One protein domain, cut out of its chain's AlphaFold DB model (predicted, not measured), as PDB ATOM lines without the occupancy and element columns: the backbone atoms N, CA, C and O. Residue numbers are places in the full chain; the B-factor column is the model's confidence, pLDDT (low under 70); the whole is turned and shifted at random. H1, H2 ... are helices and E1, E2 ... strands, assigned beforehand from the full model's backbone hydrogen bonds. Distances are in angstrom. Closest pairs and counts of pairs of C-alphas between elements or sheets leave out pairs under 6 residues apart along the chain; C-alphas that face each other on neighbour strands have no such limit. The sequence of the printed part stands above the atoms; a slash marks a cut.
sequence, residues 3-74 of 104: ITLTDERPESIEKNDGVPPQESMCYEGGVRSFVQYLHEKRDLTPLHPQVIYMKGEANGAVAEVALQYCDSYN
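This is residues 3 to 74 of the 104 residues of the protein "DNA topoisomerase (ATP-hydrolyzing)" of human gut metagenome (UniProt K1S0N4). The model is a long, flat chain of parts: a short two-stranded ribbon, E1 and E2, with the small helix H1 in the turn at its far end, then the helix H2 in the middle, then a longer two-stranded hairpin, E3 and E4. H2 packs by its residues 31 to 36 on the hairpin, mostly on E4, and residues 57 to 62 at the hairpin's tip stick out. The printed part has 72 residues, with two named helices and four named strands in the order E1, H1, E2, H2, E3, E4; the sheets E1 - E2 and E3 - E4 are both antiparallel, and the class is mixed, helices and strands. It is extended, with a radius of gyration of the C-alphas of 17.8 A and spans of 50 by 35 by 19 A.

Find C-alpha 3 at (196.456, 174.610, 130.314); there E1 begins, and it runs to residue 6. Next comes H1, residues 10 to 14, then E2, residues 22 to 26, 13.0 A long from first to last C-alpha. H2, residues 31 to 41, starts with C-alpha 31 at (186.738, 172.968, 142.069) and is 15.1 A long. E3, residues 52 to 58, is 20.1 A long, and E4, residues 61 to 67, is 19.9 A long and ends at C-alpha 67, (180.127, 168.291, 145.960).

Start with E1 and E2, which are antiparallel at 175 degrees between their directions; look for N 5 and O 23, 2.9 A apart and within hydrogen-bond range. H1 is apart from H2, E3 and E4. Go on to H2, which is apart from E1. It has 7 pairs of C-alphas within 8 A with E4, the closest being those of Arg 32 and Ala 66 at 5.6 A. With E3 it has 2 such pairs, the closest C-alphas being those of Arg 32 and Tyr 53 at 6.9 A. E3 and E4 form a hairpin, antiparallel at 169 degrees; N 54 and O 65, 2.9 A apart, are within hydrogen-bond range, as are N 63 and O 56 at 2.8 A. Both E1 and E2 are apart from E3 and E4. In H1 and H2 every O i to N i+4 pair is within hydrogen-bond range.

The two C-alphas farthest apart are those of Asp 17 and Asn 59, at 54.1 A. The printed part has no cut and no long link; the links E1 to H1, E2 to H2 and E3 to E4 are tight. The mean pLDDT of the printed part is 84.4, and residues 28 to 29, between E2 and H2, are under 70.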
ATOM      1  N   ILE A   3     195.591 175.676 130.826       82.94
ATOM      2  CA  ILE A   3     196.456 174.610 130.314       82.94
ATOM      3  C   ILE A   3     196.113 174.417 128.838       82.94
ATOM      4  O   ILE A   3     194.953 174.517 128.441       82.94
ATOM      5  N   THR A   4     197.118 174.195 128.000       85.94
ATOM      6  CA  THR A   4     196.929 173.923 126.574       85.94
ATOM      7  C   THR A   4     197.765 172.714 126.203       85.94
ATOM      8  O   THR A   4     198.983 172.743 126.351       85.94
ATOM      9  N   LEU A   5     197.097 171.653 125.758       86.56
ATOM     10  CA  LEU A   5     197.713 170.442 125.241       86.56
ATOM     11  C   LEU A   5     197.677 170.517 123.716       86.56
ATOM     12  O   LEU A   5     196.614 170.728 123.143       86.56
ATOM     13  N   THR A   6     198.831 170.384 123.071       88.88
ATOM     14  CA  THR A   6     198.938 170.325 121.607       88.88
ATOM     15  C   THR A   6     199.608 169.012 121.246       88.88
ATOM     16  O   THR A   6     200.652 168.689 121.813       88.88
ATOM     17  N   ASP A   7     198.993 168.242 120.352       89.50
ATOM     18  CA  ASP A   7     199.540 166.974 119.878       89.50
ATOM     19  C   ASP A   7     200.142 167.148 118.478       89.50
ATOM     20  O   ASP A   7     199.434 167.350 117.495       89.50
ATOM     21  N   GLU A   8     201.471 167.077 118.404       89.38
ATOM     22  CA  GLU A   8     202.249 167.274 117.174       89.38
ATOM     23  C   GLU A   8     202.587 165.957 116.454       89.38
ATOM     24  O   GLU A   8     203.396 165.939 115.524       89.38
ATOM     25  N   ARG A   9     202.008 164.825 116.878       89.44
ATOM     26  CA  ARG A   9     202.305 163.532 116.252       89.44
ATOM     27  C   ARG A   9     201.775 163.484 114.809       89.44
ATOM     28  O   ARG A   9     200.629 163.884 114.579       89.44
ATOM     29  N   PRO A  10     202.551 162.954 113.840       84.06
ATOM     30  CA  PRO A  10     202.157 162.918 112.429       84.06
ATOM     31  C   PRO A  10     200.799 162.244 112.210       84.06
ATOM     32  O   PRO A  10     199.962 162.769 111.478       84.06
ATOM     33  N   GLU A  11     200.532 161.137 112.914       85.00
ATOM     34  CA  GLU A  11     199.259 160.419 112.811       85.00
ATOM     35  C   GLU A  11     198.043 161.213 113.317       85.00
ATOM     36  O   GLU A  11     196.915 160.963 112.886       85.00
ATOM     37  N   SER A  12     198.250 162.149 114.247       77.94
ATOM     38  CA  SER A  12     197.201 163.003 114.811       77.94
ATOM     39  C   SER A  12     196.896 164.186 113.889       77.94
ATOM     40  O   SER A  12     195.740 164.581 113.758       77.94
ATOM     41  N   ILE A  13     197.919 164.711 113.210       82.00
ATOM     42  CA  ILE A  13     197.815 165.816 112.247       82.00
ATOM     43  C   ILE A  13     197.087 165.365 110.973       82.00
ATOM     44  O   ILE A  13     196.201 166.065 110.484       82.00
ATOM     45  N   GLU A  14     197.407 164.175 110.451       78.31
ATOM     46  CA  GLU A  14     196.747 163.628 109.254       78.31
ATOM     47  C   GLU A  14     195.253 163.353 109.474       78.31
ATOM     48  O   GLU A  14     194.449 163.525 108.561       78.31
ATOM     49  N   LYS A  15     194.860 162.967 110.695       80.75
ATOM     50  CA  LYS A  15     193.451 162.749 111.065       80.75
ATOM     51  C   LYS A  15     192.653 164.039 111.248       80.75
ATOM     52  O   LYS A  15     191.429 163.969 111.309       80.75
ATOM     53  N   ASN A  16     193.328 165.177 111.362       83.12
ATOM     54  CA  ASN A  16     192.729 166.476 111.640       83.12
ATOM     55  C   ASN A  16     193.082 167.492 110.537       83.12
ATOM     56  O   ASN A  16     193.498 168.615 110.819       83.12
ATOM     57  N   ASP A  17     192.972 167.065 109.272       82.69
ATOM     58  CA  ASP A  17     193.118 167.901 108.067       82.69
ATOM     59  C   ASP A  17     194.414 168.740 108.013       82.69
ATOM     60  O   ASP A  17     194.444 169.856 107.494       82.69
ATOM     61  N   GLY A  18     195.519 168.209 108.548       79.50
ATOM     62  CA  GLY A  18     196.817 168.888 108.533       79.50
ATOM     63  C   GLY A  18     197.018 169.902 109.662       79.50
ATOM     64  O   GLY A  18     198.043 170.584 109.683       79.50
ATOM     65  N   VAL A  19     196.084 169.993 110.614       84.38
ATOM     66  CA  VAL A  19     196.178 170.879 111.781       84.38
ATOM     67  C   VAL A  19     196.460 170.050 113.040       84.38
ATOM     68  O   VAL A  19     195.705 169.120 113.327       84.38
ATOM     69  N   PRO A  20     197.500 170.371 113.834       84.69
ATOM     70  CA  PRO A  20     197.752 169.674 115.091       84.69
ATOM     71  C   PRO A  20     196.568 169.864 116.048       84.69
ATOM     72  O   PRO A  20     196.190 171.008 116.328       84.69
ATOM     73  N   PRO A  21     195.946 168.776 116.536       86.12
ATOM     74  CA  PRO A  21     194.840 168.894 117.467       86.12
ATOM     75  C   PRO A  21     195.306 169.555 118.767       86.12
ATOM     76  O   PRO A  21     196.357 169.229 119.327       86.12
ATOM     77  N   GLN A  22     194.498 170.502 119.237       85.44
ATOM     78  CA  GLN A  22     194.780 171.310 120.414       85.44
ATOM     79  C   GLN A  22     193.579 171.291 121.357       85.44
ATOM     80  O   GLN A  22     192.446 171.539 120.948       85.44
ATOM     81  N   GLU A  23     193.842 171.051 122.637       83.12
ATOM     82  CA  GLU A  23     192.844 171.082 123.699       83.12
ATOM     83  C   GLU A  23     193.241 172.140 124.731       83.12
ATOM     84  O   GLU A  23     194.309 172.080 125.348       83.12
ATOM     85  N   SER A  24     192.391 173.152 124.912       80.25
ATOM     86  CA  SER A  24     192.600 174.197 125.914       80.25
ATOM     87  C   SER A  24     191.649 174.015 127.090       80.25
ATOM     88  O   SER A  24     190.434 174.094 126.928       80.25
ATOM     89  N   MET A  25     192.208 173.859 128.285       78.62
ATOM     90  CA  MET A  25     191.477 173.740 129.541       78.62
ATOM     91  C   MET A  25     191.639 175.029 130.348       78.62
ATOM     92  O   MET A  25     192.734 175.356 130.814       78.62
ATOM     93  N   CYS A  26     190.558 175.790 130.505       71.56
ATOM     94  CA  CYS A  26     190.539 177.020 131.291       71.56
ATOM     95  C   CYS A  26     189.302 177.028 132.185       71.56
ATOM     96  O   CYS A  26     188.198 177.290 131.720       71.56
ATOM     97  N   TYR A  27     189.500 176.747 133.470       72.94
ATOM     98  CA  TYR A  27     188.419 176.677 134.447       72.94
ATOM     99  C   TYR A  27     188.551 177.841 135.431       72.94
ATOM    100  O   TYR A  27     189.487 177.888 136.230       72.94
ATOM    101  N   GLU A  28     187.637 178.812 135.346       63.94
ATOM    102  CA  GLU A  28     187.602 179.972 136.253       63.94
ATOM    103  C   GLU A  28     186.847 179.679 137.560       63.94
ATOM    104  O   GLU A  28     187.143 180.284 138.585       63.94
ATOM    105  N   GLY A  29     185.928 178.705 137.567       67.44
ATOM    106  CA  GLY A  29     185.116 178.346 138.737       67.44
ATOM    107  C   GLY A  29     185.791 177.413 139.752       67.44
ATOM    108  O   GLY A  29     185.114 176.886 140.638       67.44
ATOM    109  N   GLY A  30     187.102 177.179 139.629       80.25
ATOM    110  CA  GLY A  30     187.869 176.313 140.532       80.25
ATOM    111  C   GLY A  30     187.303 174.891 140.617       80.25
ATOM    112  O   GLY A  30     186.876 174.317 139.613       80.25
ATOM    113  N   VAL A  31     187.253 174.329 141.829       83.25
ATOM    114  CA  VAL A  31     186.738 172.968 142.069       83.25
ATOM    115  C   VAL A  31     185.246 172.802 141.734       83.25
ATOM    116  O   VAL A  31     184.806 171.685 141.491       83.25
ATOM    117  N   ARG A  32     184.458 173.886 141.628       86.19
ATOM    118  CA  ARG A  32     183.045 173.793 141.198       86.19
ATOM    119  C   ARG A  32     182.922 173.404 139.727       86.19
ATOM    120  O   ARG A  32     182.120 172.542 139.383       86.19
ATOM    121  N   SER A  33     183.738 174.021 138.873       84.81
ATOM    122  CA  SER A  33     183.798 173.677 137.447       84.81
ATOM    123  C   SER A  33     184.317 172.256 137.237       84.81
ATOM    124  O   SER A  33     183.914 171.597 136.285       84.81
ATOM    125  N   PHE A  34     185.161 171.761 138.146       85.06
ATOM    126  CA  PHE A  34     185.631 170.379 138.110       85.06
ATOM    127  C   PHE A  34     184.494 169.372 138.342       85.06
ATOM    128  O   PHE A  34     184.397 168.397 137.605       85.06
ATOM    129  N   VAL A  35     183.581 169.636 139.286       86.75
ATOM    130  CA  VAL A  35     182.391 168.788 139.503       86.75
ATOM    131  C   VAL A  35     181.484 168.762 138.266       86.75
ATOM    132  O   VAL A  35     181.028 167.698 137.863       86.75
ATOM    133  N   GLN A  36     181.268 169.910 137.615       84.31
ATOM    134  CA  GLN A  36     180.486 169.977 136.370       84.31
ATOM    135  C   GLN A  36     181.141 169.174 135.239       84.31
ATOM    136  O   GLN A  36     180.480 168.354 134.609       84.31
ATOM    137  N   TYR A  37     182.451 169.345 135.049       85.62
ATOM    138  CA  TYR A  37     183.222 168.575 134.073       85.62
ATOM    139  C   TYR A  37     183.141 167.061 134.328       85.62
ATOM    140  O   TYR A  37     183.043 166.275 133.389       85.62
ATOM    141  N   LEU A  38     183.163 166.632 135.595       86.50
ATOM    142  CA  LEU A  38     183.019 165.219 135.948       86.50
ATOM    143  C   LEU A  38     181.643 164.668 135.582       86.50
ATOM    144  O   LEU A  38     181.572 163.541 135.093       86.50
ATOM    145  N   HIS A  39     180.578 165.445 135.797       85.88
ATOM    146  CA  HIS A  39     179.237 165.033 135.396       85.88
ATOM    147  C   HIS A  39     179.126 164.863 133.879       85.88
ATOM    148  O   HIS A  39     178.641 163.829 133.432       85.88
ATOM    149  N   GLU A  40     179.649 165.812 133.097       85.69
ATOM    150  CA  GLU A  40     179.660 165.725 131.629       85.69
ATOM    151  C   GLU A  40     180.487 164.536 131.128       85.69
ATOM    152  O   GLU A  40     180.042 163.780 130.272       85.69
ATOM    153  N   LYS A  41     181.683 164.321 131.687       86.12
ATOM    154  CA  LYS A  41     182.591 163.252 131.243       86.12
ATOM    155  C   LYS A  41     182.089 161.842 131.568       86.12
ATOM    156  O   LYS A  41     182.554 160.878 130.963       86.12
ATOM    157  N   ARG A  42     181.224 161.708 132.575       84.06
ATOM    158  CA  ARG A  42     180.697 160.422 133.057       84.06
ATOM    159  C   ARG A  42     179.208 160.230 132.770       84.06
ATOM    160  O   ARG A  42     178.652 159.258 133.274       84.06
ATOM    161  N   ASP A  43     178.591 161.131 132.004       85.06
ATOM    162  CA  ASP A  43     177.159 161.109 131.686       85.06
ATOM    163  C   ASP A  43     176.271 160.981 132.943       85.06
ATOM    164  O   ASP A  43     175.347 160.172 133.005       85.06
ATOM    165  N   LEU A  44     176.585 161.760 133.983       86.06
ATOM    166  CA  LEU A  44     175.858 161.765 135.256       86.06
ATOM    167  C   LEU A  44     174.840 162.907 135.291       86.06
ATOM    168  O   LEU A  44     175.188 164.055 134.995       86.06
ATOM    169  N   THR A  45     173.610 162.631 135.735       88.06
ATOM    170  CA  THR A  45     172.574 163.666 135.837       88.06
ATOM    171  C   THR A  45     172.585 164.282 137.237       88.06
ATOM    172  O   THR A  45     172.283 163.590 138.214       88.06
ATOM    173  N   PRO A  46     172.895 165.582 137.394       88.12
ATOM    174  CA  PRO A  46     172.844 166.232 138.697       88.12
ATOM    175  C   PRO A  46     171.398 166.344 139.203       88.12
ATOM    176  O   PRO A  46     170.498 166.751 138.470       88.12
ATOM    177  N   LEU A  47     171.176 166.047 140.487       88.75
ATOM    178  CA  LEU A  47     169.847 166.106 141.119       88.75
ATOM    179  C   LEU A  47     169.416 167.531 141.490       88.75
ATOM    180  O   LEU A  47     168.234 167.799 141.696       88.75
ATOM    181  N   HIS A  48     170.371 168.451 141.604       87.81
ATOM    182  CA  HIS A  48     170.122 169.853 141.921       87.81
ATOM    183  C   HIS A  48     171.028 170.763 141.084       87.81
ATOM    184  O   HIS A  48     172.153 170.378 140.771       87.81
ATOM    185  N   PRO A  49     170.589 171.987 140.739       83.75
ATOM    186  CA  PRO A  49     171.305 172.835 139.783       83.75
ATOM    187  C   PRO A  49     172.604 173.446 140.331       83.75
ATOM    188  O   PRO A  49     173.500 173.778 139.561       83.75
ATOM    189  N   GLN A  50     172.713 173.630 141.648       85.31
ATOM    190  CA  GLN A  50     173.831 174.351 142.269       85.31
ATOM    191  C   GLN A  50     174.853 173.393 142.877       85.31
ATOM    192  O   GLN A  50     174.484 172.587 143.722       85.31
ATOM    193  N   VAL A  51     176.132 173.518 142.518       88.00
ATOM    194  CA  VAL A  51     177.220 172.787 143.192       88.00
ATOM    195  C   VAL A  51     177.389 173.338 144.607       88.00
ATOM    196  O   VAL A  51     177.561 174.547 144.793       88.00
ATOM    197  N   ILE A  52     177.367 172.457 145.606       89.00
ATOM    198  CA  ILE A  52     177.650 172.826 146.994       89.00
ATOM    199  C   ILE A  52     179.155 173.048 147.100       89.00
ATOM    200  O   ILE A  52     179.945 172.189 146.716       89.00
ATOM    201  N   TYR A  53     179.556 174.210 147.609       89.19
ATOM    202  CA  TYR A  53     180.959 174.581 147.753       89.19
ATOM    203  C   TYR A  53     181.232 175.136 149.135       89.19
ATOM    204  O   TYR A  53     180.525 176.029 149.607       89.19
ATOM    205  N   MET A  54     182.306 174.650 149.737       87.88
ATOM    206  CA  MET A  54     182.776 175.055 151.048       87.88
ATOM    207  C   MET A  54     184.273 175.320 150.976       87.88
ATOM    208  O   MET A  54     185.022 174.585 150.334       87.88
ATOM    209  N   LYS A  55     184.710 176.374 151.658       88.06
ATOM    210  CA  LYS A  55     186.118 176.712 151.836       88.06
ATOM    211  C   LYS A  55     186.359 177.002 153.304       88.06
ATOM    212  O   LYS A  55     185.614 177.775 153.905       88.06
ATOM    213  N   GLY A  56     187.382 176.380 153.866       86.69
ATOM    214  CA  GLY A  56     187.801 176.572 155.244       86.69
ATOM    215  C   GLY A  56     189.304 176.775 155.325       86.69
ATOM    216  O   GLY A  56     190.058 176.256 154.506       86.69
ATOM    217  N   GLU A  57     189.734 177.530 156.325       89.31
ATOM    218  CA  GLU A  57     191.141 177.695 156.665       89.31
ATOM    219  C   GLU A  57     191.303 177.474 158.168       89.31
ATOM    220  O   GLU A  57     190.555 178.035 158.970       89.31
ATOM    221  N   ALA A  58     192.251 176.625 158.551       85.69
ATOM    222  CA  ALA A  58     192.556 176.332 159.944       85.69
ATOM    223  C   ALA A  58     194.040 175.991 160.093       85.69
ATOM    224  O   ALA A  58     194.586 175.225 159.305       85.69
ATOM    225  N   ASN A  59     194.695 176.536 161.124       87.06
ATOM    226  CA  ASN A  59     196.100 176.248 161.454       87.06
ATOM    227  C   ASN A  59     197.080 176.411 160.268       87.06
ATOM    228  O   ASN A  59     198.053 175.669 160.162       87.06
ATOM    229  N   GLY A  60     196.819 177.363 159.363       84.62
ATOM    230  CA  GLY A  60     197.636 177.601 158.165       84.62
ATOM    231  C   GLY A  60     197.407 176.612 157.014       84.62
ATOM    232  O   GLY A  60     198.095 176.697 156.001       84.62
ATOM    233  N   ALA A  61     196.446 175.695 157.145       82.31
ATOM    234  CA  ALA A  61     195.992 174.819 156.074       82.31
ATOM    235  C   ALA A  61     194.664 175.324 155.498       82.31
ATOM    236  O   ALA A  61     193.757 175.703 156.241       82.31
ATOM    237  N   VAL A  62     194.541 175.294 154.170       85.12
ATOM    238  CA  VAL A  62     193.314 175.639 153.444       85.12
ATOM    239  C   VAL A  62     192.704 174.361 152.885       85.12
ATOM    240  O   VAL A  62     193.395 173.577 152.237       85.12
ATOM    241  N   ALA A  63     191.408 174.174 153.110       85.06
ATOM    242  CA  ALA A  63     190.620 173.099 152.528       85.06
ATOM    243  C   ALA A  63     189.504 173.692 151.664       85.06
ATOM    244  O   ALA A  63     188.775 174.590 152.091       85.06
ATOM    245  N   GLU A  64     189.357 173.172 150.450       88.12
ATOM    246  CA  GLU A  64     188.249 173.489 149.551       88.12
ATOM    247  C   GLU A  64     187.520 172.197 149.186       88.12
ATOM    248  O   GLU A  64     188.149 171.204 148.830       88.12
ATOM    249  N   VAL A  65     186.192 172.216 149.279       87.19
ATOM    250  CA  VAL A  65     185.325 171.070 148.997       87.19
ATOM    251  C   VAL A  65     184.229 171.523 148.044       87.19
ATOM    252  O   VAL A  65     183.551 172.521 148.294       87.19
ATOM    253  N   ALA A  66     184.043 170.780 146.957       89.38
ATOM    254  CA  ALA A  66     182.908 170.921 146.058       89.38
ATOM    255  C   ALA A  66     182.233 169.560 145.896       89.38
ATOM    256  O   ALA A  66     182.906 168.577 145.598       89.38
ATOM    257  N   LEU A  67     180.918 169.512 146.092       88.31
ATOM    258  CA  LEU A  67     180.127 168.291 145.960       88.31
ATOM    259  C   LEU A  67     178.764 168.595 145.343       88.31
ATOM    260  O   LEU A  67     178.226 169.700 145.463       88.31
ATOM    261  N   GLN A  68     178.199 167.607 144.666       89.94
ATOM    262  CA  GLN A  68     176.869 167.687 144.081       89.94
ATOM    263  C   GLN A  68     176.320 166.272 143.952       89.94
ATOM    264  O   GLN A  68     177.035 165.363 143.539       89.94
ATOM    265  N   TYR A  69     175.057 166.095 144.325       87.50
ATOM    266  CA  TYR A  69     174.392 164.805 144.213       87.50
ATOM    267  C   TYR A  69     173.949 164.552 142.771       87.50
ATOM    268  O   TYR A  69     173.470 165.467 142.092       87.50
ATOM    269  N   CYS A  70     174.072 163.303 142.329       88.38
ATOM    270  CA  CYS A  70     173.649 162.830 141.015       88.38
ATOM    271  C   CYS A  70     172.756 161.585 141.134       88.38
ATOM    272  O   CYS A  70     172.558 161.049 142.222       88.38
ATOM    273  N   ASP A  71     172.185 161.157 140.014       85.56
ATOM    274  CA  ASP A  71     171.288 160.001 139.887       85.56
ATOM    275  C   ASP A  71     171.992 158.629 139.925       85.56
ATOM    276  O   ASP A  71     171.337 157.590 139.826       85.56
ATOM    277  N   SER A  72     173.317 158.605 140.088       84.69
ATOM    278  CA  SER A  72     174.107 157.376 140.139       84.69
ATOM    279  C   SER A  72     174.149 156.755 141.533       84.69
ATOM    280  O   SER A  72     174.242 157.446 142.543       84.69
ATOM    281  N   TYR A  73     174.168 155.421 141.576       77.44
ATOM    282  CA  TYR A  73     174.409 154.649 142.800       77.44
ATOM    283  C   TYR A  73     175.892 154.577 143.186       77.44
ATOM    284  O   TYR A  73     176.217 154.064 144.254       77.44
ATOM    285  N   ASN A  74     176.795 155.035 142.313       79.69
ATOM    286  CA  ASN A  74     178.226 155.022 142.585       79.69
ATOM    287  C   ASN A  74     178.643 156.317 143.280       79.69
ATOM    288  O   ASN A  74     178.517 157.402 142.710       79.69
TER     289      ASN A  74